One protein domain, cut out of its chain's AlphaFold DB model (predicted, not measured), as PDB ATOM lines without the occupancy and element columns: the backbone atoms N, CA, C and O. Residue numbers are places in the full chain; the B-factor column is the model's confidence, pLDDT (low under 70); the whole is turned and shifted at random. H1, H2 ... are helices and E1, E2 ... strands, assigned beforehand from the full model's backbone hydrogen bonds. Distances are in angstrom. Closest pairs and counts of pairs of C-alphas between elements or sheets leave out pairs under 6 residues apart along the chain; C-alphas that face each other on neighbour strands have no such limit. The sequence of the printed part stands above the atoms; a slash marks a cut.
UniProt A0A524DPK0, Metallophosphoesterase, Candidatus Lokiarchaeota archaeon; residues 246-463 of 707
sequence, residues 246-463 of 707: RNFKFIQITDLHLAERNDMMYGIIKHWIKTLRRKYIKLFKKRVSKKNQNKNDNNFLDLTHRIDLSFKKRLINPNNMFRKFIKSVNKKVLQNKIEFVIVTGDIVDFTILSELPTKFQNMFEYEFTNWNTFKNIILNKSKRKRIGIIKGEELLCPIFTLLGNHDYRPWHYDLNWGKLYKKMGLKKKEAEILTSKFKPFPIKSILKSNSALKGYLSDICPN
ATOM      1  N   ARG A 246      49.270   0.863  47.398       95.44
ATOM      2  CA  ARG A 246      48.834   0.121  46.198       95.44
ATOM      3  C   ARG A 246      47.567   0.696  45.584       95.44
ATOM      4  O   ARG A 246      47.397   0.631  44.369       95.44
ATOM      5  N   ASN A 247      46.675   1.205  46.432       96.69
ATOM      6  CA  ASN A 247      45.435   1.861  46.039       96.69
ATOM      7  C   ASN A 247      45.282   3.126  46.875       96.69
ATOM      8  O   ASN A 247      45.208   3.026  48.099       96.69
ATOM      9  N   PHE A 248      45.265   4.285  46.231       97.69
ATOM     10  CA  PHE A 248      45.079   5.569  46.899       97.69
ATOM     11  C   PHE A 248      44.661   6.633  45.886       97.69
ATOM     12  O   PHE A 248      44.786   6.455  44.671       97.69
ATOM     13  N   LYS A 249      44.159   7.747  46.401       98.44
ATOM     14  CA  LYS A 249      43.766   8.921  45.648       98.44
ATOM     15  C   LYS A 249      44.371  10.172  46.252       98.44
ATOM     16  O   LYS A 249      44.409  10.371  47.464       98.44
ATOM     17  N   PHE A 250      44.750  11.089  45.389       98.69
ATOM     18  CA  PHE A 250      45.169  12.408  45.820       98.69
ATOM     19  C   PHE A 250      44.614  13.463  44.880       98.69
ATOM     20  O   PHE A 250      44.083  13.165  43.807       98.69
ATOM     21  N   ILE A 251      44.680  14.710  45.321       98.75
ATOM     22  CA  ILE A 251      44.209  15.844  44.535       98.75
ATOM     23  C   ILE A 251      45.389  16.735  44.183       98.75
ATOM     24  O   ILE A 251      46.202  17.039  45.047       98.75
ATOM     25  N   GLN A 252      45.431  17.206  42.942       98.50
ATOM     26  CA  GLN A 252      46.298  18.303  42.531       98.50
ATOM     27  C   GLN A 252      45.472  19.583  42.334       98.50
ATOM     28  O   GLN A 252      44.412  19.573  41.699       98.50
ATOM     29  N   ILE A 253      45.956  20.680  42.911       98.25
ATOM     30  CA  ILE A 253      45.448  22.045  42.733       98.25
ATOM     31  C   ILE A 253      46.581  22.966  42.290       98.25
ATOM     32  O   ILE A 253      47.753  22.673  42.506       98.25
ATOM     33  N   THR A 254      46.229  24.088  41.676       97.38
ATOM     34  CA  THR A 254      47.187  25.058  41.139       97.38
ATOM     35  C   THR A 254      46.563  26.445  41.076       97.38
ATOM     36  O   THR A 254      45.327  26.565  41.102       97.38
ATOM     37  N   ASP A 255      47.410  27.472  40.987       95.88
ATOM     38  CA  ASP A 255      47.016  28.854  40.710       95.88
ATOM     39  C   ASP A 255      45.949  29.319  41.715       95.88
ATOM     40  O   ASP A 255      44.801  29.637  41.370       95.88
ATOM     41  N   LEU A 256      46.308  29.265  43.001       97.19
ATOM     42  CA  LEU A 256      45.433  29.675  44.097       97.19
ATOM     43  C   LEU A 256      45.320  31.198  44.179       97.19
ATOM     44  O   LEU A 256      44.251  31.684  44.548       97.19
ATOM     45  N   HIS A 257      46.391  31.930  43.847       96.19
ATOM     46  CA  HIS A 257      46.479  33.396  43.896       96.19
ATOM     47  C   HIS A 257      45.902  33.984  45.190       96.19
ATOM     48  O   HIS A 257      45.061  34.895  45.193       96.19
ATOM     49  N   LEU A 258      46.317  33.416  46.320       97.25
ATOM     50  CA  LEU A 258      45.860  33.877  47.620       97.25
ATOM     51  C   LEU A 258      46.482  35.227  47.941       97.25
ATOM     52  O   LEU A 258      47.667  35.468  47.723       97.25
ATOM     53  N   ALA A 259      45.656  36.109  48.487       95.38
ATOM     54  CA  ALA A 259      46.093  37.410  48.945       95.38
ATOM     55  C   ALA A 259      45.135  37.941  50.004       95.38
ATOM     56  O   ALA A 259      43.920  37.745  49.935       95.38
ATOM     57  N   GLU A 260      45.666  38.653  50.982       93.88
ATOM     58  CA  GLU A 260      44.899  39.243  52.078       93.88
ATOM     59  C   GLU A 260      43.852  40.251  51.568       93.88
ATOM     60  O   GLU A 260      42.697  40.234  52.019       93.88
ATOM     61  N   ARG A 261      44.198  40.991  50.498       92.75
ATOM     62  CA  ARG A 261      43.288  41.897  49.779       92.75
ATOM     63  C   ARG A 261      42.004  41.220  49.307       92.75
ATOM     64  O   ARG A 261      40.945  41.848  49.346       92.75
ATOM     65  N   ASN A 262      42.054  39.943  48.913       94.19
ATOM     66  CA  ASN A 262      40.899  39.226  48.357       94.19
ATOM     67  C   ASN A 262      39.732  39.177  49.355       94.19
ATOM     68  O   ASN A 262      38.565  39.294  48.976       94.19
ATOM     69  N   ASP A 263      40.045  39.068  50.649       93.75
ATOM     70  CA  ASP A 263      39.059  39.048  51.729       93.75
ATOM     71  C   ASP A 263      38.536  40.444  52.114       93.75
ATOM     72  O   ASP A 263      37.541  40.554  52.832       93.75
ATOM     73  N   MET A 264      39.171  41.516  51.633       92.50
ATOM     74  CA  MET A 264      38.757  42.905  51.871       92.50
ATOM     75  C   MET A 264      37.855  43.452  50.764       92.50
ATOM     76  O   MET A 264      36.985  44.282  51.037       92.50
ATOM     77  N   MET A 265      38.039  42.980  49.526       92.06
ATOM     78  CA  MET A 265      37.395  43.533  48.328       92.06
ATOM     79  C   MET A 265      35.882  43.693  48.470       92.06
ATOM     80  O   MET A 265      35.339  44.749  48.143       92.06
ATOM     81  N   TYR A 266      35.194  42.666  48.982       92.50
ATOM     82  CA  TYR A 266      33.738  42.718  49.116       92.50
ATOM     83  C   TYR A 266      33.293  43.844  50.060       92.50
ATOM     84  O   TYR A 266      32.390  44.609  49.730       92.50
ATOM     85  N   GLY A 267      33.955  43.976  51.214       91.81
ATOM     86  CA  GLY A 267      33.663  45.024  52.192       91.81
ATOM     87  C   GLY A 267      33.912  46.431  51.647       91.81
ATOM     88  O   GLY A 267      33.065  47.306  51.829       91.81
ATOM     89  N   ILE A 268      35.025  46.631  50.931       92.06
ATOM     90  CA  ILE A 268      35.386  47.922  50.325       92.06
ATOM     91  C   ILE A 268      34.333  48.352  49.297       92.06
ATOM     92  O   ILE A 268      33.779  49.448  49.399       92.06
ATOM     93  N   ILE A 269      33.994  47.477  48.344       90.81
ATOM     94  CA  ILE A 269      33.006  47.789  47.301       90.81
ATOM     95  C   ILE A 269      31.616  48.007  47.900       90.81
ATOM     96  O   ILE A 269      30.925  48.957  47.529       90.81
ATOM     97  N   LYS A 270      31.215  47.188  48.877       89.50
ATOM     98  CA  LYS A 270      29.934  47.365  49.568       89.50
ATOM     99  C   LYS A 270      29.848  48.720  50.275       89.50
ATOM    100  O   LYS A 270      28.813  49.386  50.209       89.50
ATOM    101  N   HIS A 271      30.926  49.143  50.935       89.94
ATOM    102  CA  HIS A 271      30.990  50.456  51.567       89.94
ATOM    103  C   HIS A 271      30.898  51.586  50.532       89.94
ATOM    104  O   HIS A 271      30.109  52.512  50.709       89.94
ATOM    105  N   TRP A 272      31.628  51.479  49.420       88.69
ATOM    106  CA  TRP A 272      31.574  52.451  48.327       88.69
ATOM    107  C   TRP A 272      30.160  52.608  47.744       88.69
ATOM    108  O   TRP A 272      29.661  53.731  47.651       88.69
ATOM    109  N   ILE A 273      29.462  51.500  47.464       84.81
ATOM    110  CA  ILE A 273      28.064  51.512  46.995       84.81
ATOM    111  C   ILE A 273      27.152  52.220  48.012       84.81
ATOM    112  O   ILE A 273      26.316  53.046  47.638       84.81
ATOM    113  N   LYS A 274      27.332  51.956  49.314       84.56
ATOM    114  CA  LYS A 274      26.564  52.617  50.385       84.56
ATOM    115  C   LYS A 274      26.825  54.128  50.436       84.56
ATOM    116  O   LYS A 274      25.895  54.903  50.665       84.56
ATOM    117  N   THR A 275      28.062  54.558  50.213       85.75
ATOM    118  CA  THR A 275      28.432  55.981  50.189       85.75
ATOM    119  C   THR A 275      27.859  56.695  48.967       85.75
ATOM    120  O   THR A 275      27.310  57.787  49.119       85.75
ATOM    121  N   LEU A 276      27.888  56.068  47.785       80.62
ATOM    122  CA  LEU A 276      27.209  56.587  46.591       80.62
ATOM    123  C   LEU A 276      25.706  56.761  46.829       80.62
ATOM    124  O   LEU A 276      25.164  57.829  46.550       80.62
ATOM    125  N   ARG A 277      25.057  55.761  47.441       74.88
ATOM    126  CA  ARG A 277      23.644  55.833  47.840       74.88
ATOM    127  C   ARG A 277      23.363  57.043  48.734       74.88
ATOM    128  O   ARG A 277      22.416  57.776  48.479       74.88
ATOM    129  N   ARG A 278      24.191  57.293  49.755       79.62
ATOM    130  CA  ARG A 278      24.022  58.449  50.657       79.62
ATOM    131  C   ARG A 278      24.186  59.787  49.937       79.62
ATOM    132  O   ARG A 278      23.382  60.685  50.166       79.62
ATOM    133  N   LYS A 279      25.212  59.929  49.086       79.88
ATOM    134  CA  LYS A 279      25.445  61.161  48.312       79.88
ATOM    135  C   LYS A 279      24.281  61.446  47.364       79.88
ATOM    136  O   LYS A 279      23.799  62.572  47.328       79.88
ATOM    137  N   TYR A 280      23.793  60.422  46.668       72.38
ATOM    138  CA  TYR A 280      22.664  60.561  45.755       72.38
ATOM    139  C   TYR A 280      21.366  60.920  46.486       72.38
ATOM    140  O   TYR A 280      20.723  61.884  46.097       72.38
ATOM    141  N   ILE A 281      21.029  60.245  47.594       71.88
ATOM    142  CA  ILE A 281      19.853  60.597  48.417       71.88
ATOM    143  C   ILE A 281      19.939  62.053  48.895       71.88
ATOM    144  O   ILE A 281      18.943  62.764  48.857       71.88
ATOM    145  N   LYS A 282      21.123  62.527  49.312       77.31
ATOM    146  CA  LYS A 282      21.315  63.939  49.691       77.31
ATOM    147  C   LYS A 282      21.069  64.894  48.517       77.31
ATOM    148  O   LYS A 282      20.378  65.889  48.698       77.31
ATOM    149  N   LEU A 283      21.609  64.602  47.331       75.12
ATOM    150  CA  LEU A 283      21.393  65.412  46.122       75.12
ATOM    151  C   LEU A 283      19.931  65.380  45.655       75.12
ATOM    152  O   LEU A 283      19.400  66.401  45.236       75.12
ATOM    153  N   PHE A 284      19.268  64.232  45.768       68.00
ATOM    154  CA  PHE A 284      17.862  64.057  45.421       68.00
ATOM    155  C   PHE A 284      16.940  64.808  46.386       68.00
ATOM    156  O   PHE A 284      16.092  65.569  45.937       68.00
ATOM    157  N   LYS A 285      17.169  64.701  47.704       71.31
ATOM    158  CA  LYS A 285      16.449  65.492  48.721       71.31
ATOM    159  C   LYS A 285      16.615  67.002  48.529       71.31
ATOM    160  O   LYS A 285      15.702  67.742  48.861       71.31
ATOM    161  N   LYS A 286      17.753  67.452  47.986       75.12
ATOM    162  CA  LYS A 286      17.955  68.856  47.593       75.12
ATOM    163  C   LYS A 286      17.170  69.256  46.334       75.12
ATOM    164  O   LYS A 286      16.852  70.426  46.196       75.12
ATOM    165  N   ARG A 287      16.889  68.321  45.417       69.19
ATOM    166  CA  ARG A 287      16.217  68.585  44.128       69.19
ATOM    167  C   ARG A 287      14.699  68.405  44.164       69.19
ATOM    168  O   ARG A 287      14.011  69.016  43.359       69.19
ATOM    169  N   VAL A 288      14.177  67.565  45.054       63.00
ATOM    170  CA  VAL A 288      12.742  67.263  45.130       63.00
ATOM    171  C   VAL A 288      12.124  67.992  46.318       63.00
ATOM    172  O   VAL A 288      12.233  67.542  47.461       63.00
ATOM    173  N   SER A 289      11.458  69.114  46.037       57.28
ATOM    174  CA  SER A 289      10.500  69.731  46.956       57.28
ATOM    175  C   SER A 289       9.300  68.788  47.184       57.28
ATOM    176  O   SER A 289       9.014  67.894  46.388       57.28
ATOM    177  N   LYS A 290       8.643  68.946  48.337       57.16
ATOM    178  CA  LYS A 290       7.849  67.976  49.128       57.16
ATOM    179  C   LYS A 290       6.770  67.069  48.474       57.16
ATOM    180  O   LYS A 290       6.133  66.348  49.230       57.16
ATOM    181  N   LYS A 291       6.528  67.006  47.157       53.34
ATOM    182  CA  LYS A 291       5.298  66.358  46.624       53.34
ATOM    183  C   LYS A 291       5.382  64.936  46.038       53.34
ATOM    184  O   LYS A 291       4.329  64.374  45.789       53.34
ATOM    185  N   ASN A 292       6.550  64.294  45.877       55.28
ATOM    186  CA  ASN A 292       6.619  62.931  45.286       55.28
ATOM    187  C   ASN A 292       7.735  62.015  45.855       55.28
ATOM    188  O   ASN A 292       8.408  61.294  45.118       55.28
ATOM    189  N   GLN A 293       7.958  62.024  47.177       56.12
ATOM    190  CA  GLN A 293       9.053  61.258  47.810       56.12
ATOM    191  C   GLN A 293       8.827  59.727  47.850       56.12
ATOM    192  O   GLN A 293       9.769  58.969  47.625       56.12
ATOM    193  N   ASN A 294       7.596  59.241  48.053       55.88
ATOM    194  CA  ASN A 294       7.380  57.835  48.441       55.88
ATOM    195  C   ASN A 294       7.466  56.794  47.301       55.88
ATOM    196  O   ASN A 294       7.875  55.661  47.551       55.88
ATOM    197  N   LYS A 295       7.116  57.129  46.047       55.59
ATOM    198  CA  LYS A 295       7.110  56.146  44.934       55.59
ATOM    199  C   LYS A 295       8.506  55.860  44.356       55.59
ATOM    200  O   LYS A 295       8.782  54.732  43.955       55.59
ATOM    201  N   ASN A 296       9.405  56.846  44.353       55.47
ATOM    202  CA  ASN A 296      10.730  56.721  43.727       55.47
ATOM    203  C   ASN A 296      11.820  56.186  44.672       55.47
ATOM    204  O   ASN A 296      12.766  55.544  44.203       55.47
ATOM    205  N   ASP A 297      11.669  56.360  45.988       59.00
ATOM    206  CA  ASP A 297      12.611  55.821  46.978       59.00
ATOM    207  C   ASP A 297      12.641  54.278  46.972       59.00
ATOM    208  O   ASP A 297      13.720  53.680  47.071       59.00
ATOM    209  N   ASN A 298      11.492  53.627  46.752       61.84
ATOM    210  CA  ASN A 298      11.380  52.164  46.683       61.84
ATOM    211  C   ASN A 298      12.097  51.566  45.457       61.84
ATOM    212  O   ASN A 298      12.845  50.595  45.597       61.84
ATOM    213  N   ASN A 299      11.965  52.183  44.276       61.78
ATOM    214  CA  ASN A 299      12.622  51.717  43.046       61.78
ATOM    215  C   ASN A 299      14.158  51.802  43.127       61.78
ATOM    216  O   ASN A 299      14.873  50.920  42.643       61.78
ATOM    217  N   PHE A 300      14.697  52.835  43.780       62.66
ATOM    218  CA  PHE A 300      16.146  52.987  43.943       62.66
ATOM    219  C   PHE A 300      16.726  52.064  45.027       62.66
ATOM    220  O   PHE A 300      17.825  51.515  44.870       62.66
ATOM    221  N   LEU A 301      15.993  51.852  46.127       64.31
ATOM    222  CA  LEU A 301      16.337  50.842  47.130       64.31
ATOM    223  C   LEU A 301      16.458  49.460  46.490       64.31
ATOM    224  O   LEU A 301      17.463  48.780  46.715       64.31
ATOM    225  N   ASP A 302      15.503  49.105  45.632       66.50
ATOM    226  CA  ASP A 302      15.526  47.855  44.881       66.50
ATOM    227  C   ASP A 302      16.727  47.796  43.917       66.50
ATOM    228  O   ASP A 302      17.484  46.826  43.930       66.50
ATOM    229  N   LEU A 303      17.035  48.871  43.177       65.56
ATOM    230  CA  LEU A 303      18.216  48.922  42.302       65.56
ATOM    231  C   LEU A 303      19.537  48.709  43.071       65.56
ATOM    232  O   LEU A 303      20.385  47.918  42.652       65.56
ATOM    233  N   THR A 304      19.727  49.376  44.215       64.75
ATOM    234  CA  THR A 304      20.953  49.214  45.025       64.75
ATOM    235  C   THR A 304      21.061  47.826  45.655       64.75
ATOM    236  O   THR A 304      22.154  47.256  45.704       64.75
ATOM    237  N   HIS A 305      19.935  47.248  46.077       68.38
ATOM    238  CA  HIS A 305      19.865  45.877  46.575       68.38
ATOM    239  C   HIS A 305      20.185  44.860  45.467       68.38
ATOM    240  O   HIS A 305      21.003  43.957  45.669       68.38
ATOM    241  N   ARG A 306      19.646  45.059  44.256       66.88
ATOM    242  CA  ARG A 306      19.978  44.274  43.057       66.88
ATOM    243  C   ARG A 306      21.465  44.371  42.706       66.88
ATOM    244  O   ARG A 306      22.062  43.355  42.348       66.88
ATOM    245  N   ILE A 307      22.096  45.541  42.858       70.44
ATOM    246  CA  ILE A 307      23.543  45.717  42.638       70.44
ATOM    247  C   ILE A 307      24.375  44.935  43.673       70.44
ATOM    248  O   ILE A 307      25.303  44.231  43.267       70.44
ATOM    249  N   ASP A 308      24.053  44.996  44.974       69.88
ATOM    250  CA  ASP A 308      24.779  44.240  46.022       69.88
ATOM    251  C   ASP A 308      24.611  42.720  45.829       69.88
ATOM    252  O   ASP A 308      25.589  41.966  45.816       69.88
ATOM    253  N   LEU A 309      23.381  42.259  45.561       68.94
ATOM    254  CA  LEU A 309      23.104  40.854  45.244       68.94
ATOM    255  C   LEU A 309      23.841  40.392  43.982       68.94
ATOM    256  O   LEU A 309      24.419  39.301  43.971       68.94
ATOM    257  N   SER A 310      23.850  41.217  42.933       79.00
ATOM    258  CA  SER A 310      24.592  40.951  41.701       79.00
ATOM    259  C   SER A 310      26.084  40.817  41.988       79.00
ATOM    260  O   SER A 310      26.691  39.825  41.586       79.00
ATOM    261  N   PHE A 311      26.671  41.756  42.742       83.12
ATOM    262  CA  PHE A 311      28.087  41.736  43.104       83.12
ATOM    263  C   PHE A 311      28.466  40.492  43.908       83.12
ATOM    264  O   PHE A 311      29.394  39.778  43.527       83.12
ATOM    265  N   LYS A 312      27.699  40.166  44.952       83.00
ATOM    266  CA  LYS A 312      27.914  38.962  45.764       83.00
ATOM    267  C   LYS A 312      27.886  37.674  44.930       83.00
ATOM    268  O   LYS A 312      28.649  36.756  45.214       83.00
ATOM    269  N   LYS A 313      27.023  37.591  43.908       83.25
ATOM    270  CA  LYS A 313      26.897  36.413  43.024       83.25
ATOM    271  C   LYS A 313      28.033  36.288  41.999       83.25
ATOM    272  O   LYS A 313      28.373  35.169  41.593       83.25
ATOM    273  N   ARG A 314      28.597  37.411  41.541       86.94
ATOM    274  CA  ARG A 314      29.635  37.425  40.492       86.94
ATOM    275  C   ARG A 314      31.066  37.482  41.014       86.94
ATOM    276  O   ARG A 314      31.932  36.957  40.327       86.94
ATOM    277  N   LEU A 315      31.305  38.070  42.190       90.12
ATOM    278  CA  LEU A 315      32.644  38.185  42.766       90.12
ATOM    279  C   LEU A 315      33.252  36.797  42.987       90.12
ATOM    280  O   LEU A 315      32.699  35.961  43.706       90.12
ATOM    281  N   ILE A 316      34.425  36.583  42.405       90.88
ATOM    282  CA  ILE A 316      35.260  35.414  42.646       90.88
ATOM    283  C   ILE A 316      36.358  35.854  43.607       90.88
ATOM    284  O   ILE A 316      37.233  36.634  43.246       90.88
ATOM    285  N   ASN A 317      36.271  35.379  44.848       93.50
ATOM    286  CA  ASN A 317      37.308  35.565  45.860       93.50
ATOM    287  C   ASN A 317      38.142  34.268  45.930       93.50
ATOM    288  O   ASN A 317      37.607  33.261  46.420       93.50
ATOM    289  N   PRO A 318      39.418  34.282  45.492       95.06
ATOM    290  CA  PRO A 318      40.296  33.110  45.524       95.06
ATOM    291  C   PRO A 318      40.445  32.476  46.915       95.06
ATOM    292  O   PRO A 318      40.337  31.258  47.058       95.06
ATOM    293  N   ASN A 319      40.548  33.285  47.977       96.06
ATOM    294  CA  ASN A 319      40.624  32.787  49.356       96.06
ATOM    295  C   ASN A 319      39.357  32.003  49.733       96.06
ATOM    296  O   ASN A 319      39.420  30.957  50.381       96.06
ATOM    297  N   ASN A 320      38.181  32.474  49.307       94.56
ATOM    298  CA  ASN A 320      36.931  31.743  49.513       94.56
ATOM    299  C   ASN A 320      36.848  30.472  48.661       94.56
ATOM    300  O   ASN A 320      36.267  29.492  49.130       94.56
ATOM    301  N   MET A 321      37.409  30.455  47.446       95.19
ATOM    302  CA  MET A 321      37.495  29.232  46.635       95.19
ATOM    303  C   MET A 321      38.320  28.173  47.360       95.19
ATOM    304  O   MET A 321      37.848  27.050  47.536       95.19
ATOM    305  N   PHE A 322      39.476  28.554  47.902       97.38
ATOM    306  CA  PHE A 322      40.316  27.633  48.657       97.38
ATOM    307  C   PHE A 322      39.638  27.144  49.950       97.38
ATOM    308  O   PHE A 322      39.633  25.949  50.240       97.38
ATOM    309  N   ARG A 323      38.912  28.011  50.672       95.88
ATOM    310  CA  ARG A 323      38.078  27.588  51.819       95.88
ATOM    311  C   ARG A 323      36.958  26.615  51.425       95.88
ATOM    312  O   ARG A 323      36.646  25.703  52.194       95.88
ATOM    313  N   LYS A 324      36.313  26.797  50.264       95.81
ATOM    314  CA  LYS A 324      35.311  25.843  49.741       95.81
ATOM    315  C   LYS A 324      35.963  24.509  49.388       95.81
ATOM    316  O   LYS A 324      35.404  23.463  49.716       95.81
ATOM    317  N   PHE A 325      37.135  24.558  48.763       97.69
ATOM    318  CA  PHE A 325      37.930  23.385  48.432       97.69
ATOM    319  C   PHE A 325      38.284  22.574  49.683       97.69
ATOM    320  O   PHE A 325      37.932  21.400  49.736       97.69
ATOM    321  N   ILE A 326      38.850  23.204  50.721       97.75
ATOM    322  CA  ILE A 326      39.220  22.526  51.976       97.75
ATOM    323  C   ILE A 326      38.024  21.774  52.575       97.75
ATOM    324  O   ILE A 326      38.133  20.598  52.907       97.75
ATOM    325  N   LYS A 327      36.836  22.389  52.622       95.81
ATOM    326  CA  LYS A 327      35.616  21.700  53.089       95.81
ATOM    327  C   LYS A 327      35.245  20.487  52.241       95.81
ATOM    328  O   LYS A 327      34.741  19.497  52.767       95.81
ATOM    329  N   SER A 328      35.407  20.588  50.924       96.12
ATOM    330  CA  SER A 328      35.137  19.482  50.002       96.12
ATOM    331  C   SER A 328      36.114  18.329  50.237       96.12
ATOM    332  O   SER A 328      35.690  17.180  50.368       96.12
ATOM    333  N   VAL A 329      37.405  18.640  50.377       97.56
ATOM    334  CA  VAL A 329      38.462  17.659  50.650       97.56
ATOM    335  C   VAL A 329      38.272  17.008  52.011       97.56
ATOM    336  O   VAL A 329      38.232  15.785  52.078       97.56
ATOM    337  N   ASN A 330      38.031  17.781  53.071       97.12
ATOM    338  CA  ASN A 330      37.781  17.249  54.412       97.12
ATOM    339  C   ASN A 330      36.654  16.209  54.416       97.12
ATOM    340  O   ASN A 330      36.783  15.160  55.041       97.12
ATOM    341  N   LYS A 331      35.564  16.437  53.669       95.69
ATOM    342  CA  LYS A 331      34.490  15.437  53.530       95.69
ATOM    343  C   LYS A 331      34.985  14.127  52.912       95.69
ATOM    344  O   LYS A 331      34.544  13.068  53.349       95.69
ATOM    345  N   LYS A 332      35.864  14.186  51.907       97.25
ATOM    346  CA  LYS A 332      36.448  12.997  51.265       97.25
ATOM    347  C   LYS A 332      37.464  12.301  52.176       97.25
ATOM    348  O   LYS A 332      37.445  11.078  52.266       97.25
ATOM    349  N   VAL A 333      38.284  13.059  52.898       96.88
ATOM    350  CA  VAL A 333      39.260  12.539  53.870       96.88
ATOM    351  C   VAL A 333      38.563  11.777  54.995       96.88
ATOM    352  O   VAL A 333      38.920  10.643  55.285       96.88
ATOM    353  N   LEU A 334      37.488  12.335  55.562       94.62
ATOM    354  CA  LEU A 334      36.689  11.664  56.599       94.62
ATOM    355  C   LEU A 334      35.946  10.415  56.097       94.62
ATOM    356  O   LEU A 334      35.397   9.659  56.895       94.62
ATOM    357  N   GLN A 335      35.906  10.207  54.781       96.00
ATOM    358  CA  GLN A 335      35.400   8.998  54.134       96.00
ATOM    359  C   GLN A 335      36.532   8.056  53.689       96.00
ATOM    360  O   GLN A 335      36.240   7.077  53.009       96.00
ATOM    361  N   ASN A 336      37.795   8.346  54.033       96.56
ATOM    362  CA  ASN A 336      38.988   7.626  53.571       96.56
ATOM    363  C   ASN A 336      39.079   7.533  52.033       96.56
ATOM    364  O   ASN A 336      39.468   6.505  51.488       96.56
ATOM    365  N   LYS A 337      38.654   8.590  51.324       97.44
ATOM    366  CA  LYS A 337      38.645   8.648  49.849       97.44
ATOM    367  C   LYS A 337      39.780   9.467  49.244       97.44
ATOM    368  O   LYS A 337      39.901   9.462  48.027       97.44
ATOM    369  N   ILE A 338      40.499  10.243  50.049       97.81
ATOM    370  CA  ILE A 338      41.623  11.083  49.630       97.81
ATOM    371  C   ILE A 338      42.682  11.006  50.720       97.81
ATOM    372  O   ILE A 338      42.365  11.171  51.900       97.81
ATOM    373  N   GLU A 339      43.924  10.799  50.305       98.06
ATOM    374  CA  GLU A 339      45.070  10.667  51.194       98.06
ATOM    375  C   GLU A 339      45.804  11.994  51.399       98.06
ATOM    376  O   GLU A 339      46.201  12.294  52.521       98.06
ATOM    377  N   PHE A 340      45.976  12.796  50.344       98.75
ATOM    378  CA  PHE A 340      46.723  14.057  50.400       98.75
ATOM    379  C   PHE A 340      46.369  15.013  49.252       98.75
ATOM    380  O   PHE A 340      45.639  14.663  48.316       98.75
ATOM    381  N   VAL A 341      46.892  16.239  49.337       98.88
ATOM    382  CA  VAL A 341      46.773  17.289  48.314       98.88
ATOM    383  C   VAL A 341      48.163  17.732  47.856       98.88
ATOM    384  O   VAL A 341      49.072  17.841  48.669       98.88
ATOM    385  N   ILE A 342      48.322  18.028  46.567       98.81
ATOM    386  CA  ILE A 342      49.514  18.660  45.991       98.81
ATOM    387  C   ILE A 342      49.128  20.014  45.390       98.81
ATOM    388  O   ILE A 342      48.130  20.108  44.674       98.81
ATOM    389  N   VAL A 343      49.914  21.054  45.667       98.69
ATOM    390  CA  VAL A 343      49.757  22.407  45.118       98.69
ATOM    391  C   VAL A 343      50.916  22.717  44.181       98.69
ATOM    392  O   VAL A 343      52.059  22.754  44.624       98.69
ATOM    393  N   THR A 344      50.638  22.957  42.901       97.38
ATOM    394  CA  THR A 344      51.669  23.162  41.866       97.38
ATOM    395  C   THR A 344      51.845  24.633  41.488       97.38
ATOM    396  O   THR A 344      51.677  25.008  40.327       97.38
ATOM    397  N   GLY A 345      52.193  25.463  42.469       96.19
ATOM    398  CA  GLY A 345      52.581  26.857  42.256       96.19
ATOM    399  C   GLY A 345      51.448  27.875  42.187       96.19
ATOM    400  O   GLY A 345      50.260  27.534  42.219       96.19
ATOM    401  N   ASP A 346      51.872  29.139  42.144       97.00
ATOM    402  CA  ASP A 346      51.040  30.340  42.233       97.00
ATOM    403  C   ASP A 346      50.103  30.263  43.444       97.00
ATOM    404  O   ASP A 346      48.878  30.421  43.376       97.00
ATOM    405  N   ILE A 347      50.719  29.946  44.586       98.19
ATOM    406  CA  ILE A 347      50.055  29.788  45.878       98.19
ATOM    407  C   ILE A 347      49.565  31.153  46.347       98.19
ATOM    408  O   ILE A 347      48.385  31.321  46.677       98.19
ATOM    409  N   VAL A 348      50.464  32.135  46.360       97.62
ATOM    410  CA  VAL A 348      50.135  33.530  46.633       97.62
ATOM    411  C   VAL A 348      50.145  34.320  45.334       97.62
ATOM    412  O   VAL A 348      50.878  34.023  44.399       97.62
ATOM    413  N   ASP A 349      49.303  35.345  45.253       93.62
ATOM    414  CA  ASP A 349      49.266  36.201  44.060       93.62
ATOM    415  C   ASP A 349      50.504  37.117  43.966       93.62
ATOM    416  O   ASP A 349      50.917  37.522  42.878       93.62
ATOM    417  N   PHE A 350      51.044  37.469  45.134       94.00
ATOM    418  CA  PHE A 350      52.256  38.246  45.407       94.00
ATOM    419  C   PHE A 350      52.555  38.119  46.912       94.00
ATOM    420  O   PHE A 350      51.669  37.777  47.701       94.00
ATOM    421  N   THR A 351      53.780  38.411  47.337       94.00
ATOM    422  CA  THR A 351      54.233  38.114  48.703       94.00
ATOM    423  C   THR A 351      53.827  39.156  49.739       94.00
ATOM    424  O   THR A 351      53.252  38.780  50.751       94.00
ATOM    425  N   ILE A 352      54.112  40.442  49.539       92.06
ATOM    426  CA  ILE A 352      53.897  41.476  50.568       92.06
ATOM    427  C   ILE A 352      52.400  41.786  50.670       92.06
ATOM    428  O   ILE A 352      51.704  41.807  49.658       92.06
ATOM    429  N   LEU A 353      51.869  42.030  51.868       90.50
ATOM    430  CA  LEU A 353      50.466  42.440  52.019       90.50
ATOM    431  C   LEU A 353      50.159  43.729  51.231       90.50
ATOM    432  O   LEU A 353      51.011  44.592  51.056       90.50
ATOM    433  N   SER A 354      48.920  43.871  50.744       85.44
ATOM    434  CA  SER A 354      48.524  45.074  49.990       85.44
ATOM    435  C   SER A 354      48.398  46.322  50.860       85.44
ATOM    436  O   SER A 354      48.537  47.431  50.360       85.44
ATOM    437  N   GLU A 355      48.128  46.157  52.153       80.19
ATOM    438  CA  GLU A 355      48.328  47.223  53.131       80.19
ATOM    439  C   GLU A 355      49.768  47.107  53.642       80.19
ATOM    440  O   GLU A 355      50.104  46.142  54.331       80.19
ATOM    441  N   LEU A 356      50.629  48.051  53.249       69.25
ATOM    442  CA  LEU A 356      52.039  48.038  53.645       69.25
ATOM    443  C   LEU A 356      52.182  48.317  55.153       69.25
ATOM    444  O   LEU A 356      51.427  49.137  55.688       69.25
ATOM    445  N   PRO A 357      53.148  47.683  55.844       63.69
ATOM    446  CA  PRO A 357      53.471  48.033  57.223       63.69
ATOM    447  C   PRO A 357      54.010  49.469  57.311       63.69
ATOM    448  O   PRO A 357      54.552  50.008  56.348       63.69
ATOM    449  N   THR A 358      53.891  50.086  58.490       62.50
ATOM    450  CA  THR A 358      54.391  51.450  58.746       62.50
ATOM    451  C   THR A 358      55.916  51.556  58.641       62.50
ATOM    452  O   THR A 358      56.425  52.636  58.355       62.50
ATOM    453  N   LYS A 359      56.646  50.448  58.830       68.75
ATOM    454  CA  LYS A 359      58.106  50.357  58.689       68.75
ATOM    455  C   LYS A 359      58.479  49.419  57.533       68.75
ATOM    456  O   LYS A 359      58.115  48.246  57.543       68.75
ATOM    457  N   PHE A 360      59.238  49.926  56.556       67.25
ATOM    458  CA  PHE A 360      59.647  49.184  55.349       67.25
ATOM    459  C   PHE A 360      60.660  48.052  55.615       67.25
ATOM    460  O   PHE A 360      60.746  47.113  54.827       67.25
ATOM    461  N   GLN A 361      61.416  48.115  56.715       63.94
ATOM    462  CA  GLN A 361      62.465  47.133  57.033       63.94
ATOM    463  C   GLN A 361      61.906  45.715  57.276       63.94
ATOM    464  O   GLN A 361      62.586  44.734  56.992       63.94
ATOM    465  N   ASN A 362      60.632  45.598  57.661       69.06
ATOM    466  CA  ASN A 362      60.009  44.339  58.084       69.06
ATOM    467  C   ASN A 362      59.150  43.680  56.985       69.06
ATOM    468  O   ASN A 362      58.413  42.731  57.235       69.06
ATOM    469  N   MET A 363      59.181  44.178  55.746       79.88
ATOM    470  CA  MET A 363      58.183  43.802  54.727       79.88
ATOM    471  C   MET A 363      58.232  42.342  54.261       79.88
ATOM    472  O   MET A 363      57.252  41.857  53.699       79.88
ATOM    473  N   PHE A 364      59.358  41.658  54.467       84.81
ATOM    474  CA  PHE A 364      59.516  40.235  54.152       84.81
ATOM    475  C   PHE A 364      59.454  39.334  55.392       84.81
ATOM    476  O   PHE A 364      59.594  38.118  55.245       84.81
ATOM    477  N   GLU A 365      59.222  39.893  56.585       86.56
ATOM    478  CA  GLU A 365      58.908  39.087  57.766       86.56
ATOM    479  C   GLU A 365      57.592  38.351  57.534       86.56
ATOM    480  O   GLU A 365      56.629  38.898  56.982       86.56
ATOM    481  N   TYR A 366      57.558  37.089  57.948       89.69
ATOM    482  CA  TYR A 366      56.484  36.160  57.630       89.69
ATOM    483  C   TYR A 366      55.089  36.733  57.947       89.69
ATOM    484  O   TYR A 366      54.167  36.605  57.133       89.69
ATOM    485  N   GLU A 367      54.929  37.438  59.069       88.50
ATOM    486  CA  GLU A 367      53.667  38.020  59.524       88.50
ATOM    487  C   GLU A 367      53.051  39.009  58.530       88.50
ATOM    488  O   GLU A 367      51.815  39.069  58.448       88.50
ATOM    489  N   PHE A 368      53.895  39.724  57.778       90.31
ATOM    490  CA  PHE A 368      53.542  40.762  56.806       90.31
ATOM    491  C   PHE A 368      53.540  40.255  55.360       90.31
ATOM    492  O   PHE A 368      53.595  41.044  54.410       90.31
ATOM    493  N   THR A 369      53.407  38.940  55.174       94.38
ATOM    494  CA  THR A 369      53.305  38.320  53.850       94.38
ATOM    495  C   THR A 369      52.012  37.527  53.650       94.38
ATOM    496  O   THR A 369      51.359  37.064  54.589       94.38
ATOM    497  N   ASN A 370      51.640  37.302  52.392       96.50
ATOM    498  CA  ASN A 370      50.545  36.422  52.004       96.50
ATOM    499  C   ASN A 370      50.851  34.935  52.239       96.50
ATOM    500  O   ASN A 370      49.915  34.134  52.231       96.50
ATOM    501  N   TRP A 371      52.097  34.560  52.552       97.38
ATOM    502  CA  TRP A 371      52.409  33.227  53.081       97.38
ATOM    503  C   TRP A 371      51.655  32.967  54.383       97.38
ATOM    504  O   TRP A 371      51.039  31.911  54.560       97.38
ATOM    505  N   ASN A 372      51.561  33.995  55.230       95.62
ATOM    506  CA  ASN A 372      50.717  33.976  56.414       95.62
ATOM    507  C   ASN A 372      49.238  33.814  56.072       95.62
ATOM    508  O   ASN A 372      48.524  33.062  56.734       95.62
ATOM    509  N   THR A 373      48.756  34.473  55.015       95.94
ATOM    510  CA  THR A 373      47.380  34.287  54.522       95.94
ATOM    511  C   THR A 373      47.125  32.833  54.122       95.94
ATOM    512  O   THR A 373      46.108  32.267  54.530       95.94
ATOM    513  N   PHE A 374      48.044  32.200  53.389       98.06
ATOM    514  CA  PHE A 374      47.936  30.791  53.002       98.06
ATOM    515  C   PHE A 374      47.886  29.854  54.217       98.06
ATOM    516  O   PHE A 374      46.904  29.118  54.371       98.06
ATOM    517  N   LYS A 375      48.866  29.937  55.130       97.25
ATOM    518  CA  LYS A 375      48.910  29.112  56.354       97.25
ATOM    519  C   LYS A 375      47.668  29.332  57.220       97.25
ATOM    520  O   LYS A 375      47.063  28.374  57.696       97.25
ATOM    521  N   ASN A 376      47.212  30.575  57.371       96.12
ATOM    522  CA  ASN A 376      46.009  30.892  58.144       96.12
ATOM    523  C   ASN A 376      44.728  30.320  57.532       96.12
ATOM    524  O   ASN A 376      43.825  29.935  58.277       96.12
ATOM    525  N   ILE A 377      44.618  30.244  56.202       96.75
ATOM    526  CA  ILE A 377      43.478  29.580  55.558       96.75
ATOM    527  C   ILE A 377      43.537  28.068  55.800       96.75
ATOM    528  O   ILE A 377      42.516  27.505  56.196       96.75
ATOM    529  N   ILE A 378      44.708  27.440  55.636       97.50
ATOM    530  CA  ILE A 378      44.907  26.000  55.884       97.50
ATOM    531  C   ILE A 378      44.569  25.627  57.323       97.50
ATOM    532  O   ILE A 378      43.866  24.648  57.543       97.50
ATOM    533  N   LEU A 379      45.034  26.412  58.294       95.94
ATOM    534  CA  LEU A 379      44.814  26.177  59.724       95.94
ATOM    535  C   LEU A 379      43.485  26.753  60.227       95.94
ATOM    536  O   LEU A 379      43.161  26.647  61.407       95.94
ATOM    537  N   ASN A 380      42.722  27.411  59.349       94.31
ATOM    538  CA  ASN A 380      41.499  28.133  59.691       94.31
ATOM    539  C   ASN A 380      41.672  29.110  60.881       94.31
ATOM    540  O   ASN A 380      40.772  29.293  61.706       94.31
ATOM    541  N   LYS A 381      42.828  29.783  60.941       89.12
ATOM    542  CA  LYS A 381      43.182  30.832  61.907       89.12
ATOM    543  C   LYS A 381      42.816  32.203  61.324       89.12
ATOM    544  O   LYS A 381      43.620  32.872  60.689       89.12
ATOM    545  N   SER A 382      41.560  32.630  61.468       73.06
ATOM    546  CA  SER A 382      41.125  33.942  60.953       73.06
ATOM    547  C   SER A 382      41.463  35.067  61.933       73.06
ATOM    548  O   SER A 382      40.876  35.118  63.011       73.06
ATOM    549  N   LYS A 383      42.316  36.022  61.532       63.66
ATOM    550  CA  LYS A 383      42.714  37.172  62.372       63.66
ATOM    551  C   LYS A 383      41.587  38.190  62.622       63.66
ATOM    552  O   LYS A 383      41.534  38.787  63.688       63.66
ATOM    553  N   ARG A 384      40.674  38.413  61.661       71.50
ATOM    554  CA  ARG A 384      39.568  39.393  61.778       71.50
ATOM    555  C   ARG A 384      38.308  38.911  61.057       71.50
ATOM    556  O   ARG A 384      38.395  38.341  59.971       71.50
ATOM    557  N   LYS A 385      37.121  39.156  61.624       77.81
ATOM    558  CA  LYS A 385      35.845  38.915  60.924       77.81
ATOM    559  C   LYS A 385      35.656  40.002  59.858       77.81
ATOM    560  O   LYS A 385      35.427  41.154  60.208       77.81
ATOM    561  N   ARG A 386      35.740  39.651  58.568       84.81
ATOM    562  CA  ARG A 386      35.448  40.574  57.451       84.81
ATOM    563  C   ARG A 386      34.176  40.167  56.713       84.81
ATOM    564  O   ARG A 386      33.852  38.983  56.600       84.81
ATOM    565  N   ILE A 387      33.461  41.160  56.189       85.81
ATOM    566  CA  ILE A 387      32.256  40.940  55.385       85.81
ATOM    567  C   ILE A 387      32.658  40.274  54.062       85.81
ATOM    568  O   ILE A 387      33.539  40.763  53.364       85.81
ATOM    569  N   GLY A 388      31.978  39.187  53.697       84.69
ATOM    570  CA  GLY A 388      32.227  38.460  52.448       84.69
ATOM    571  C   GLY A 388      33.166  37.260  52.592       84.69
ATOM    572  O   GLY A 388      33.234  36.449  51.671       84.69
ATOM    573  N   ILE A 389      33.821  37.080  53.745       90.88
ATOM    574  CA  ILE A 389      34.562  35.849  54.058       90.88
ATOM    575  C   ILE A 389      33.569  34.731  54.384       90.88
ATOM    576  O   ILE A 389      32.702  34.881  55.250       90.88
ATOM    577  N   ILE A 390      33.715  33.578  53.730       90.88
ATOM    578  CA  ILE A 390      32.983  32.378  54.142       90.88
ATOM    579  C   ILE A 390      33.699  31.706  55.313       90.88
ATOM    580  O   ILE A 390      34.925  31.673  55.378       90.88
ATOM    581  N   LYS A 391      32.938  31.082  56.216       88.75
ATOM    582  CA  LYS A 391      33.515  30.261  57.289       88.75
ATOM    583  C   LYS A 391      34.445  29.188  56.702       88.75
ATOM    584  O   LYS A 391      33.989  28.464  55.821       88.75
ATOM    585  N   GLY A 392      35.678  29.064  57.187       91.00
ATOM    586  CA  GLY A 392      36.624  28.008  56.804       91.00
ATOM    587  C   GLY A 392      36.541  26.753  57.680       91.00
ATOM    588  O   GLY A 392      35.710  26.671  58.593       91.00
ATOM    589  N   GLU A 393      37.393  25.783  57.362       93.62
ATOM    590  CA  GLU A 393      37.741  24.597  58.159       93.62
ATOM    591  C   GLU A 393      39.253  24.382  58.029       93.62
ATOM    592  O   GLU A 393      39.820  24.791  57.018       93.62
ATOM    593  N   GLU A 394      39.898  23.798  59.041       96.50
ATOM    594  CA  GLU A 394      41.305  23.393  58.921       96.50
ATOM    595  C   GLU A 394      41.405  22.203  57.957       96.50
ATOM    596  O   GLU A 394      40.520  21.342  57.973       96.50
ATOM    597  N   LEU A 395      42.430  22.159  57.104       97.62
ATOM    598  CA  LEU A 395      42.661  21.030  56.201       97.62
ATOM    599  C   LEU A 395      43.026  19.778  57.014       97.62
ATOM    600  O   LEU A 395      43.887  19.828  57.883       97.62
ATOM    601  N   LEU A 396      42.352  18.657  56.748       97.00
ATOM    602  CA  LEU A 396      42.498  17.414  57.519       97.00
ATOM    603  C   LEU A 396      43.350  16.343  56.820       97.00
ATOM    604  O   LEU A 396      43.329  15.188  57.236       97.00
ATOM    605  N   CYS A 397      44.085  16.703  55.771       97.69
ATOM    606  CA  CYS A 397      45.040  15.823  55.101       97.69
ATOM    607  C   CYS A 397      46.358  16.551  54.830       97.69
ATOM    608  O   CYS A 397      46.347  17.780  54.721       97.69
ATOM    609  N   PRO A 398      47.466  15.808  54.675       98.38
ATOM    610  CA  PRO A 398      48.748  16.406  54.347       98.38
ATOM    611  C   PRO A 398      48.703  17.124  52.999       98.38
ATOM    612  O   PRO A 398      47.945  16.753  52.090       98.38
ATOM    613  N   ILE A 399      49.525  18.164  52.896       98.75
ATOM    614  CA  ILE A 399      49.660  18.998  51.711       98.75
ATOM    615  C   ILE A 399      51.127  19.048  51.287       98.75
ATOM    616  O   ILE A 399      52.008  19.234  52.115       98.75
ATOM    617  N   PHE A 400      51.380  18.881  49.995       98.75
ATOM    618  CA  PHE A 400      52.696  19.088  49.397       98.75
ATOM    619  C   PHE A 400      52.638  20.310  48.497       98.75
ATOM    620  O   PHE A 400      51.674  20.470  47.745       98.75
ATOM    621  N   THR A 401      53.629  21.188  48.575       98.56
ATOM    622  CA  THR A 401      53.606  22.456  47.843       98.56
ATOM    623  C   THR A 401      54.836  22.634  46.975       98.56
ATOM    624  O   THR A 401      55.948  22.291  47.363       98.56
ATOM    625  N   LEU A 402      54.613  23.232  45.812       96.94
ATOM    626  CA  LEU A 402      55.623  23.719  44.891       96.94
ATOM    627  C   LEU A 402      55.352  25.199  44.598       96.94
ATOM    628  O   LEU A 402      54.198  25.625  44.638       96.94
ATOM    629  N   LEU A 403      56.399  25.961  44.280       97.56
ATOM    630  CA  LEU A 403      56.306  27.363  43.875       97.56
ATOM    631  C   LEU A 403      55.930  27.538  42.398       97.56
ATOM    632  O   LEU A 403      56.302  26.736  41.542       97.56
ATOM    633  N   GLY A 404      55.241  28.639  42.112       96.00
ATOM    634  CA  GLY A 404      55.021  29.192  40.780       96.00
ATOM    635  C   GLY A 404      55.674  30.555  40.604       96.00
ATOM    636  O   GLY A 404      56.410  31.030  41.470       96.00
ATOM    637  N   ASN A 405      55.461  31.191  39.456       93.62
ATOM    638  CA  ASN A 405      56.141  32.442  39.128       93.62
ATOM    639  C   ASN A 405      55.623  33.634  39.947       93.62
ATOM    640  O   ASN A 405      56.420  34.514  40.286       93.62
ATOM    641  N   HIS A 406      54.334  33.662  40.306       93.62
ATOM    642  CA  HIS A 406      53.760  34.723  41.142       93.62
ATOM    643  C   HIS A 406      54.299  34.710  42.573       93.62
ATOM    644  O   HIS A 406      54.435  35.767  43.193       93.62
ATOM    645  N   ASP A 407      54.697  33.540  43.068       96.88
ATOM    646  CA  ASP A 407      55.248  33.379  44.412       96.88
ATOM    647  C   ASP A 407      56.578  34.140  44.606       96.88
ATOM    648  O   ASP A 407      56.954  34.484  45.724       96.88
ATOM    649  N   TYR A 408      57.270  34.482  43.512       95.50
ATOM    650  CA  TYR A 408      58.493  35.295  43.520       95.50
ATOM    651  C   TYR A 408      58.245  36.806  43.500       95.50
ATOM    652  O   TYR A 408      59.201  37.579  43.626       95.50
ATOM    653  N   ARG A 409      57.003  37.251  43.280       92.75
ATOM    654  CA  ARG A 409      56.671  38.668  43.103       92.75
ATOM    655  C   ARG A 409      56.379  39.300  44.462       92.75
ATOM    656  O   ARG A 409      55.423  38.895  45.122       92.75
ATOM    657  N   PRO A 410      57.144  40.309  44.915       92.25
ATOM    658  CA  PRO A 410      56.868  40.940  46.200       92.25
ATOM    659  C   PRO A 410      55.606  41.796  46.165       92.25
ATOM    660  O   PRO A 410      54.831  41.792  47.114       92.25
ATOM    661  N   TRP A 411      55.398  42.525  45.070       90.38
ATOM    662  CA  TRP A 411      54.440  43.622  45.018       90.38
ATOM    663  C   TRP A 411      53.174  43.243  44.269       90.38
ATOM    664  O   TRP A 411      53.202  42.535  43.263       90.38
ATOM    665  N   HIS A 412      52.053  43.788  44.723       88.56
ATOM    666  CA  HIS A 412      50.795  43.614  44.021       88.56
ATOM    667  C   HIS A 412      50.688  44.529  42.807       88.56
ATOM    668  O   HIS A 412      51.059  45.705  42.824       88.56
ATOM    669  N   TYR A 413      50.085  43.982  41.763       85.56
ATOM    670  CA  TYR A 413      49.761  44.693  40.542       85.56
ATOM    671  C   TYR A 413      48.358  45.307  40.585       85.56
ATOM    672  O   TYR A 413      47.516  44.956  41.427       85.56
ATOM    673  N   ASP A 414      48.117  46.226  39.649       85.19
ATOM    674  CA  ASP A 414      46.805  46.805  39.381       85.19
ATOM    675  C   ASP A 414      45.840  45.727  38.867       85.19
ATOM    676  O   ASP A 414      46.159  44.973  37.949       85.19
ATOM    677  N   LEU A 415      44.628  45.677  39.425       86.81
ATOM    678  CA  LEU A 415      43.571  44.762  38.988       86.81
ATOM    679  C   LEU A 415      43.145  44.993  37.525       86.81
ATOM    680  O   LEU A 415      42.541  44.108  36.910       86.81
ATOM    681  N   ASN A 416      43.446  46.163  36.957       83.06
ATOM    682  CA  ASN A 416      43.245  46.461  35.541       83.06
ATOM    683  C   ASN A 416      44.246  45.740  34.629       83.06
ATOM    684  O   ASN A 416      43.918  45.453  33.471       83.06
ATOM    685  N   TRP A 417      45.434  45.403  35.138       78.62
ATOM    686  CA  TRP A 417      46.467  44.744  34.350       78.62
ATOM    687  C   TRP A 417      46.017  43.344  33.919       78.62
ATOM    688  O   TRP A 417      45.377  42.605  34.675       78.62
ATOM    689  N   GLY A 418      46.243  43.010  32.645       72.56
ATOM    690  CA  GLY A 418      45.798  41.744  32.052       72.56
ATOM    691  C   GLY A 418      44.284  41.490  32.138       72.56
ATOM    692  O   GLY A 418      43.846  40.347  32.003       72.56
ATOM    693  N   LYS A 419      43.465  42.526  32.393       82.00
ATOM    694  CA  LYS A 419      42.023  42.408  32.677       82.00
ATOM    695  C   LYS A 419      41.725  41.444  33.845       82.00
ATOM    696  O   LYS A 419      40.668  40.803  33.836       82.00
ATOM    697  N   LEU A 420      42.608  41.347  34.853       82.62
ATOM    698  CA  LEU A 420      42.426  40.471  36.025       82.62
ATOM    699  C   LEU A 420      41.059  40.686  36.685       82.62
ATOM    700  O   LEU A 420      40.381  39.719  37.034       82.62
ATOM    701  N   TYR A 421      40.607  41.937  36.784       87.44
ATOM    702  CA  TYR A 421      39.305  42.281  37.345       87.44
ATOM    703  C   TYR A 421      38.148  41.468  36.731       87.44
ATOM    704  O   TYR A 421      37.241  41.056  37.452       87.44
ATOM    705  N   LYS A 422      38.204  41.141  35.428       86.94
ATOM    706  CA  LYS A 422      37.198  40.291  34.772       86.94
ATOM    707  C   LYS A 422      37.250  38.854  35.285       86.94
ATOM    708  O   LYS A 422      36.199  38.264  35.522       86.94
ATOM    709  N   LYS A 423      38.451  38.305  35.506       85.25
ATOM    710  CA  LYS A 423      38.651  36.960  36.083       85.25
ATOM    711  C   LYS A 423      38.139  36.873  37.524       85.25
ATOM    712  O   LYS A 423      37.723  35.799  37.944       85.25
ATOM    713  N   MET A 424      38.122  37.993  38.248       87.75
ATOM    714  CA  MET A 424      37.547  38.112  39.595       87.75
ATOM    715  C   MET A 424      36.049  38.467  39.587       87.75
ATOM    716  O   MET A 424      35.434  38.615  40.643       87.75
ATOM    717  N   GLY A 425      35.442  38.620  38.407       88.38
ATOM    718  CA  GLY A 425      34.034  38.977  38.257       88.38
ATOM    719  C   GLY A 425      33.702  40.422  38.635       88.38
ATOM    720  O   GLY A 425      32.543  40.705  38.921       88.38
ATOM    721  N   LEU A 426      34.679  41.332  38.654       89.06
ATOM    722  CA  LEU A 426      34.513  42.765  38.927       89.06
ATOM    723  C   LEU A 426      34.103  43.547  37.670       89.06
ATOM    724  O   LEU A 426      34.385  43.140  36.542       89.06
ATOM    725  N   LYS A 427      33.494  44.722  37.862       90.62
ATOM    726  CA  LYS A 427      33.371  45.754  36.818       90.62
ATOM    727  C   LYS A 427      34.604  46.663  36.838       90.62
ATOM    728  O   LYS A 427      35.231  46.819  37.880       90.62
ATOM    729  N   LYS A 428      34.905  47.331  35.717       90.12
ATOM    730  CA  LYS A 428      36.058  48.250  35.607       90.12
ATOM    731  C   LYS A 428      36.065  49.322  36.713       90.12
ATOM    732  O   LYS A 428      37.043  49.428  37.437       90.12
ATOM    733  N   LYS A 429      34.932  50.001  36.940       89.06
ATOM    734  CA  LYS A 429      34.788  51.007  38.015       89.06
ATOM    735  C   LYS A 429      35.073  50.454  39.416       89.06
ATOM    736  O   LYS A 429      35.574  51.161  40.276       89.06
ATOM    737  N   GLU A 430      34.758  49.188  39.668       90.81
ATOM    738  CA  GLU A 430      35.042  48.556  40.964       90.81
ATOM    739  C   GLU A 430      36.527  48.243  41.110       90.81
ATOM    740  O   GLU A 430      37.086  48.422  42.186       90.81
ATOM    741  N   ALA A 431      37.167  47.813  40.021       91.25
ATOM    742  CA  ALA A 431      38.610  47.637  39.979       91.25
ATOM    743  C   ALA A 431      39.329  48.963  40.256       91.25
ATOM    744  O   ALA A 431      40.201  48.989  41.109       91.25
ATOM    745  N   GLU A 432      38.901  50.066  39.634       90.19
ATOM    746  CA  GLU A 432      39.452  51.413  39.860       90.19
ATOM    747  C   GLU A 432      39.365  51.841  41.338       90.19
ATOM    748  O   GLU A 432      40.339  52.345  41.894       90.19
ATOM    749  N   ILE A 433      38.239  51.577  42.012       89.88
ATOM    750  CA  ILE A 433      38.066  51.869  43.447       89.88
ATOM    751  C   ILE A 433      38.975  51.008  44.333       89.88
ATOM    752  O   ILE A 433      39.493  51.471  45.346       89.88
ATOM    753  N   LEU A 434      39.166  49.738  43.983       90.19
ATOM    754  CA  LEU A 434      40.078  48.864  44.722       90.19
ATOM    755  C   LEU A 434      41.535  49.263  44.481       90.19
ATOM    756  O   LEU A 434      42.319  49.307  45.423       90.19
ATOM    757  N   THR A 435      41.884  49.606  43.245       86.50
ATOM    758  CA  THR A 435      43.204  50.100  42.853       86.50
ATOM    759  C   THR A 435      43.544  51.393  43.590       86.50
ATOM    760  O   THR A 435      44.637  51.490  44.141       86.50
ATOM    761  N   SER A 436      42.612  52.343  43.713       85.69
ATOM    762  CA  SER A 436      42.849  53.565  44.496       85.69
ATOM    763  C   SER A 436      43.014  53.288  45.994       85.69
ATOM    764  O   SER A 436      43.795  53.963  46.664       85.69
ATOM    765  N   LYS A 437      42.328  52.265  46.525       87.38
ATOM    766  CA  LYS A 437      42.455  51.857  47.929       87.38
ATOM    767  C   LYS A 437      43.781  51.155  48.226       87.38
ATOM    768  O   LYS A 437      44.368  51.431  49.267       87.38
ATOM    769  N   PHE A 438      44.226  50.255  47.351       85.94
ATOM    770  CA  PHE A 438      45.437  49.455  47.564       85.94
ATOM    771  C   PHE A 438      46.716  50.117  47.044       85.94
ATOM    772  O   PHE A 438      47.785  49.734  47.487       85.94
ATOM    773  N   LYS A 439      46.626  51.096  46.132       83.31
ATOM    774  CA  LYS A 439      47.772  51.831  45.563       83.31
ATOM    775  C   LYS A 439      48.863  50.898  44.989       83.31
ATOM    776  O   LYS A 439      49.954  50.813  45.546       83.31
ATOM    777  N   PRO A 440      48.581  50.148  43.904       80.12
ATOM    778  CA  PRO A 440      49.550  49.221  43.319       80.12
ATOM    779  C   PRO A 440      50.797  49.921  42.794       80.12
ATOM    780  O   PRO A 440      50.757  51.092  42.428       80.12
ATOM    781  N   PHE A 441      51.881  49.151  42.689       79.31
ATOM    782  CA  PHE A 441      53.151  49.582  42.110       79.31
ATOM    783  C   PHE A 441      53.341  48.879  40.761       79.31
ATOM    784  O   PHE A 441      53.893  47.778  40.735       79.31
ATOM    785  N   PRO A 442      52.900  49.464  39.631       72.31
ATOM    786  CA  PRO A 442      52.808  48.749  38.357       72.31
ATOM    787  C   PRO A 442      54.157  48.173  37.918       72.31
ATOM    788  O   PRO A 442      54.251  46.992  37.608       72.31
ATOM    789  N   ILE A 443      55.219  48.977  38.005       76.25
ATOM    790  CA  ILE A 443      56.576  48.572  37.615       76.25
ATOM    791  C   ILE A 443      57.132  47.529  38.594       76.25
ATOM    792  O   ILE A 443      57.592  46.466  38.184       76.25
ATOM    793  N   LYS A 444      57.040  47.786  39.908       82.75
ATOM    794  CA  LYS A 444      57.597  46.876  40.923       82.75
ATOM    795  C   LYS A 444      56.845  45.544  41.018       82.75
ATOM    796  O   LYS A 444      57.441  44.556  41.428       82.75
ATOM    797  N   SER A 445      55.576  45.487  40.610       80.19
ATOM    798  CA  SER A 445      54.759  44.259  40.611       80.19
ATOM    799  C   SER A 445      55.248  43.164  39.662       80.19
ATOM    800  O   SER A 445      54.851  42.011  39.789       80.19
ATOM    801  N   ILE A 446      56.144  43.526  38.746       78.81
ATOM    802  CA  ILE A 446      56.786  42.636  37.776       78.81
ATOM    803  C   ILE A 446      58.136  42.126  38.293       78.81
ATOM    804  O   ILE A 446      58.675  41.133  37.796       78.81
ATOM    805  N   LEU A 447      58.707  42.820  39.278       86.19
ATOM    806  CA  LEU A 447      59.996  42.462  39.838       86.19
ATOM    807  C   LEU A 447      59.867  41.174  40.641       86.19
ATOM    808  O   LEU A 447      58.911  40.956  41.384       86.19
ATOM    809  N   LYS A 448      60.893  40.345  40.508       89.50
ATOM    810  CA  LYS A 448      61.058  39.100  41.245       89.50
ATOM    811  C   LYS A 448      62.111  39.270  42.328       89.50
ATOM    812  O   LYS A 448      63.102  39.966  42.120       89.50
ATOM    813  N   SER A 449      61.920  38.616  43.466       91.25
ATOM    814  CA  SER A 449      62.899  38.609  44.550       91.25
ATOM    815  C   SER A 449      62.958  37.244  45.214       91.25
ATOM    816  O   SER A 449      61.926  36.641  45.485       91.25
ATOM    817  N   ASN A 450      64.163  36.770  45.531       92.00
ATOM    818  CA  ASN A 450      64.315  35.567  46.350       92.00
ATOM    819  C   ASN A 450      63.902  35.825  47.807       92.00
ATOM    820  O   ASN A 450      63.406  34.912  48.458       92.00
ATOM    821  N   SER A 451      64.005  37.069  48.295       91.81
ATOM    822  CA  SER A 451      63.512  37.448  49.628       91.81
ATOM    823  C   SER A 451      61.999  37.266  49.754       91.81
ATOM    824  O   SER A 451      61.498  37.040  50.852       91.81
ATOM    825  N   ALA A 452      61.273  37.289  48.630       94.25
ATOM    826  CA  ALA A 452      59.851  36.962  48.591       94.25
ATOM    827  C   ALA A 452      59.572  35.531  49.091       94.25
ATOM    828  O   ALA A 452      58.503  35.262  49.624       94.25
ATOM    829  N   LEU A 453      60.548  34.625  48.989       96.44
ATOM    830  CA  LEU A 453      60.405  33.235  49.409       96.44
ATOM    831  C   LEU A 453      60.727  32.986  50.885       96.44
ATOM    832  O   LEU A 453      60.471  31.876  51.341       96.44
ATOM    833  N   LYS A 454      61.260  33.964  51.638       95.44
ATOM    834  CA  LYS A 454      61.655  33.764  53.047       95.44
ATOM    835  C   LYS A 454      60.537  33.110  53.863       95.44
ATOM    836  O   LYS A 454      60.734  32.030  54.407       95.44
ATOM    837  N   GLY A 455      59.340  33.700  53.834       95.31
ATOM    838  CA  GLY A 455      58.173  33.175  54.549       95.31
ATOM    839  C   GLY A 455      57.666  31.817  54.042       95.31
ATOM    840  O   GLY A 455      57.059  31.068  54.801       95.31
ATOM    841  N   TYR A 456      57.911  31.464  52.778       97.94
ATOM    842  CA  TYR A 456      57.615  30.118  52.281       97.94
ATOM    843  C   TYR A 456      58.605  29.095  52.841       97.94
ATOM    844  O   TYR A 456      58.195  28.062  53.369       97.94
ATOM    845  N   LEU A 457      59.899  29.409  52.762       97.62
ATOM    846  CA  LEU A 457      60.984  28.524  53.176       97.62
ATOM    847  C   LEU A 457      61.032  28.320  54.697       97.62
ATOM    848  O   LEU A 457      61.387  27.233  55.145       97.62
ATOM    849  N   SER A 458      60.636  29.322  55.489       95.31
ATOM    850  CA  SER A 458      60.614  29.234  56.954       95.31
ATOM    851  C   SER A 458      59.396  28.476  57.498       95.31
ATOM    852  O   SER A 458      59.513  27.703  58.453       95.31
ATOM    853  N   ASP A 459      58.213  28.707  56.920       95.25
ATOM    854  CA  ASP A 459      56.932  28.383  57.563       95.25
ATOM    855  C   ASP A 459      56.041  27.409  56.796       95.25
ATOM    856  O   ASP A 459      55.041  26.946  57.365       95.25
ATOM    857  N   ILE A 460      56.359  27.144  55.525       97.88
ATOM    858  CA  ILE A 460      55.578  26.277  54.642       97.88
ATOM    859  C   ILE A 460      56.428  25.090  54.206       97.88
ATOM    860  O   ILE A 460      56.148  23.969  54.618       97.88
ATOM    861  N   CYS A 461      57.443  25.306  53.377       97.88
ATOM    862  CA  CYS A 461      58.245  24.232  52.812       97.88
ATOM    863  C   CYS A 461      59.685  24.713  52.591       97.88
ATOM    864  O   CYS A 461      59.908  25.557  51.720       97.88
ATOM    865  N   PRO A 462      60.670  24.173  53.330       96.62
ATOM    866  CA  PRO A 462      62.069  24.558  53.167       96.62
ATOM    867  C   PRO A 462      62.691  24.003  51.879       96.62
ATOM    868  O   PRO A 462      63.753  24.470  51.471       96.62
ATOM    869  N   ASN A 463      62.038  23.042  51.216       96.31
ATOM    870  CA  ASN A 463      62.549  22.364  50.027       96.31
ATOM    871  C   ASN A 463      61.887  22.916  48.757       96.31
ATOM    872  O   ASN A 463      60.668  22.905  48.609       96.31
TER     873      ASN A 463
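This is residues 246 to 463 of the 707 residues of the protein "Metallophosphoesterase" of Candidatus Lokiarchaeota archaeon (UniProt A0A524DPK0). A long helical hairpin, H2 and H3, reaches away from a body of short helices, long loops and a small parallel sheet; its tip, residues 286 to 292, stands free. The sheet lies at the end of the body away from the hairpin, and H1 lies near the middle of the whole. The 218 printed residues hold eight named helices and three named strands, in the order E1 H1 H2 H3 H4 E2 H5 E3 H6 H7 H8; the sheet order is E1 E2 E3, and the class is mostly helix. The whole is only just loose, close to compact, with a radius of gyration of the C-alphas of 20.8 A, and elongated, spanning 78 by 45 by 29 A.

Edge strand E1, residues 248 to 253, is parallel to E2, residues 340 to 344; N 253 and O 342 are within hydrogen-bond range at 2.9 A. E2 is parallel to the other edge strand E3, residues 399 to 402, with N 343 and O 400 in range at 2.8 A. H1, residues 260 to 263, touches H4, residues 318 to 333, at Asn 262 and Asn 319, their closest C-alphas, 6.5 A apart. H4 only grazes the sheet, with residues 322 to 333. H2, residues 265 to 287, and H3, residues 293 to 314, form a hairpin, opposite ways at a shallow tilt of 15 degrees; their closest C-alphas, of Lys 270 and Asp 308, are 7.0 A apart. H7, residues 428 to 438, touches H2 residues 265 to 269 alone, closest C-alphas Glu 430 and Ile 269, 6.7 A. H6, residues 417 to 423, is close but not clearly touching H7. H5, residues 370 to 378, between E2 and E3 in a strand-helix-strand unit, parallel neighbour strands joined through a helix, with a right-handed crossover, touches H4, closest C-alphas Ile 377 and Arg 323, 6.9 A. H8, residues 450 to 459, only just touches H5, with 3 pairs of C-alphas within 8 A, closest Gly 455 and Trp 371, 5.9 A. Every O i to N i+4 pair is within hydrogen-bond range in H2, H4, H5 and H7, against 15 of 18 in H3, 3 of 6 in H8 and 0 of 3 in H6, where 3 of 4 O i to N i+3 pairs are.

E1 begins at C-alpha 248 (45.079, 5.569, 46.899). From first to last C-alpha H2 is 33.1 A, H3 32.3 A and H4 22.2 A. H8 ends at C-alpha 459 (56.932, 28.383, 57.563).

The C-alphas of Arg 246 and Ser 289, the two farthest apart, are 79.5 A apart. The printed part has no cut. The links E2 to H5, H5 to E3, E3 to H6 and H7 to H8 are long. Mean pLDDT of the printed part is 86.8; 31 residues are under 70, among them 287 to 306 and 356 to 362.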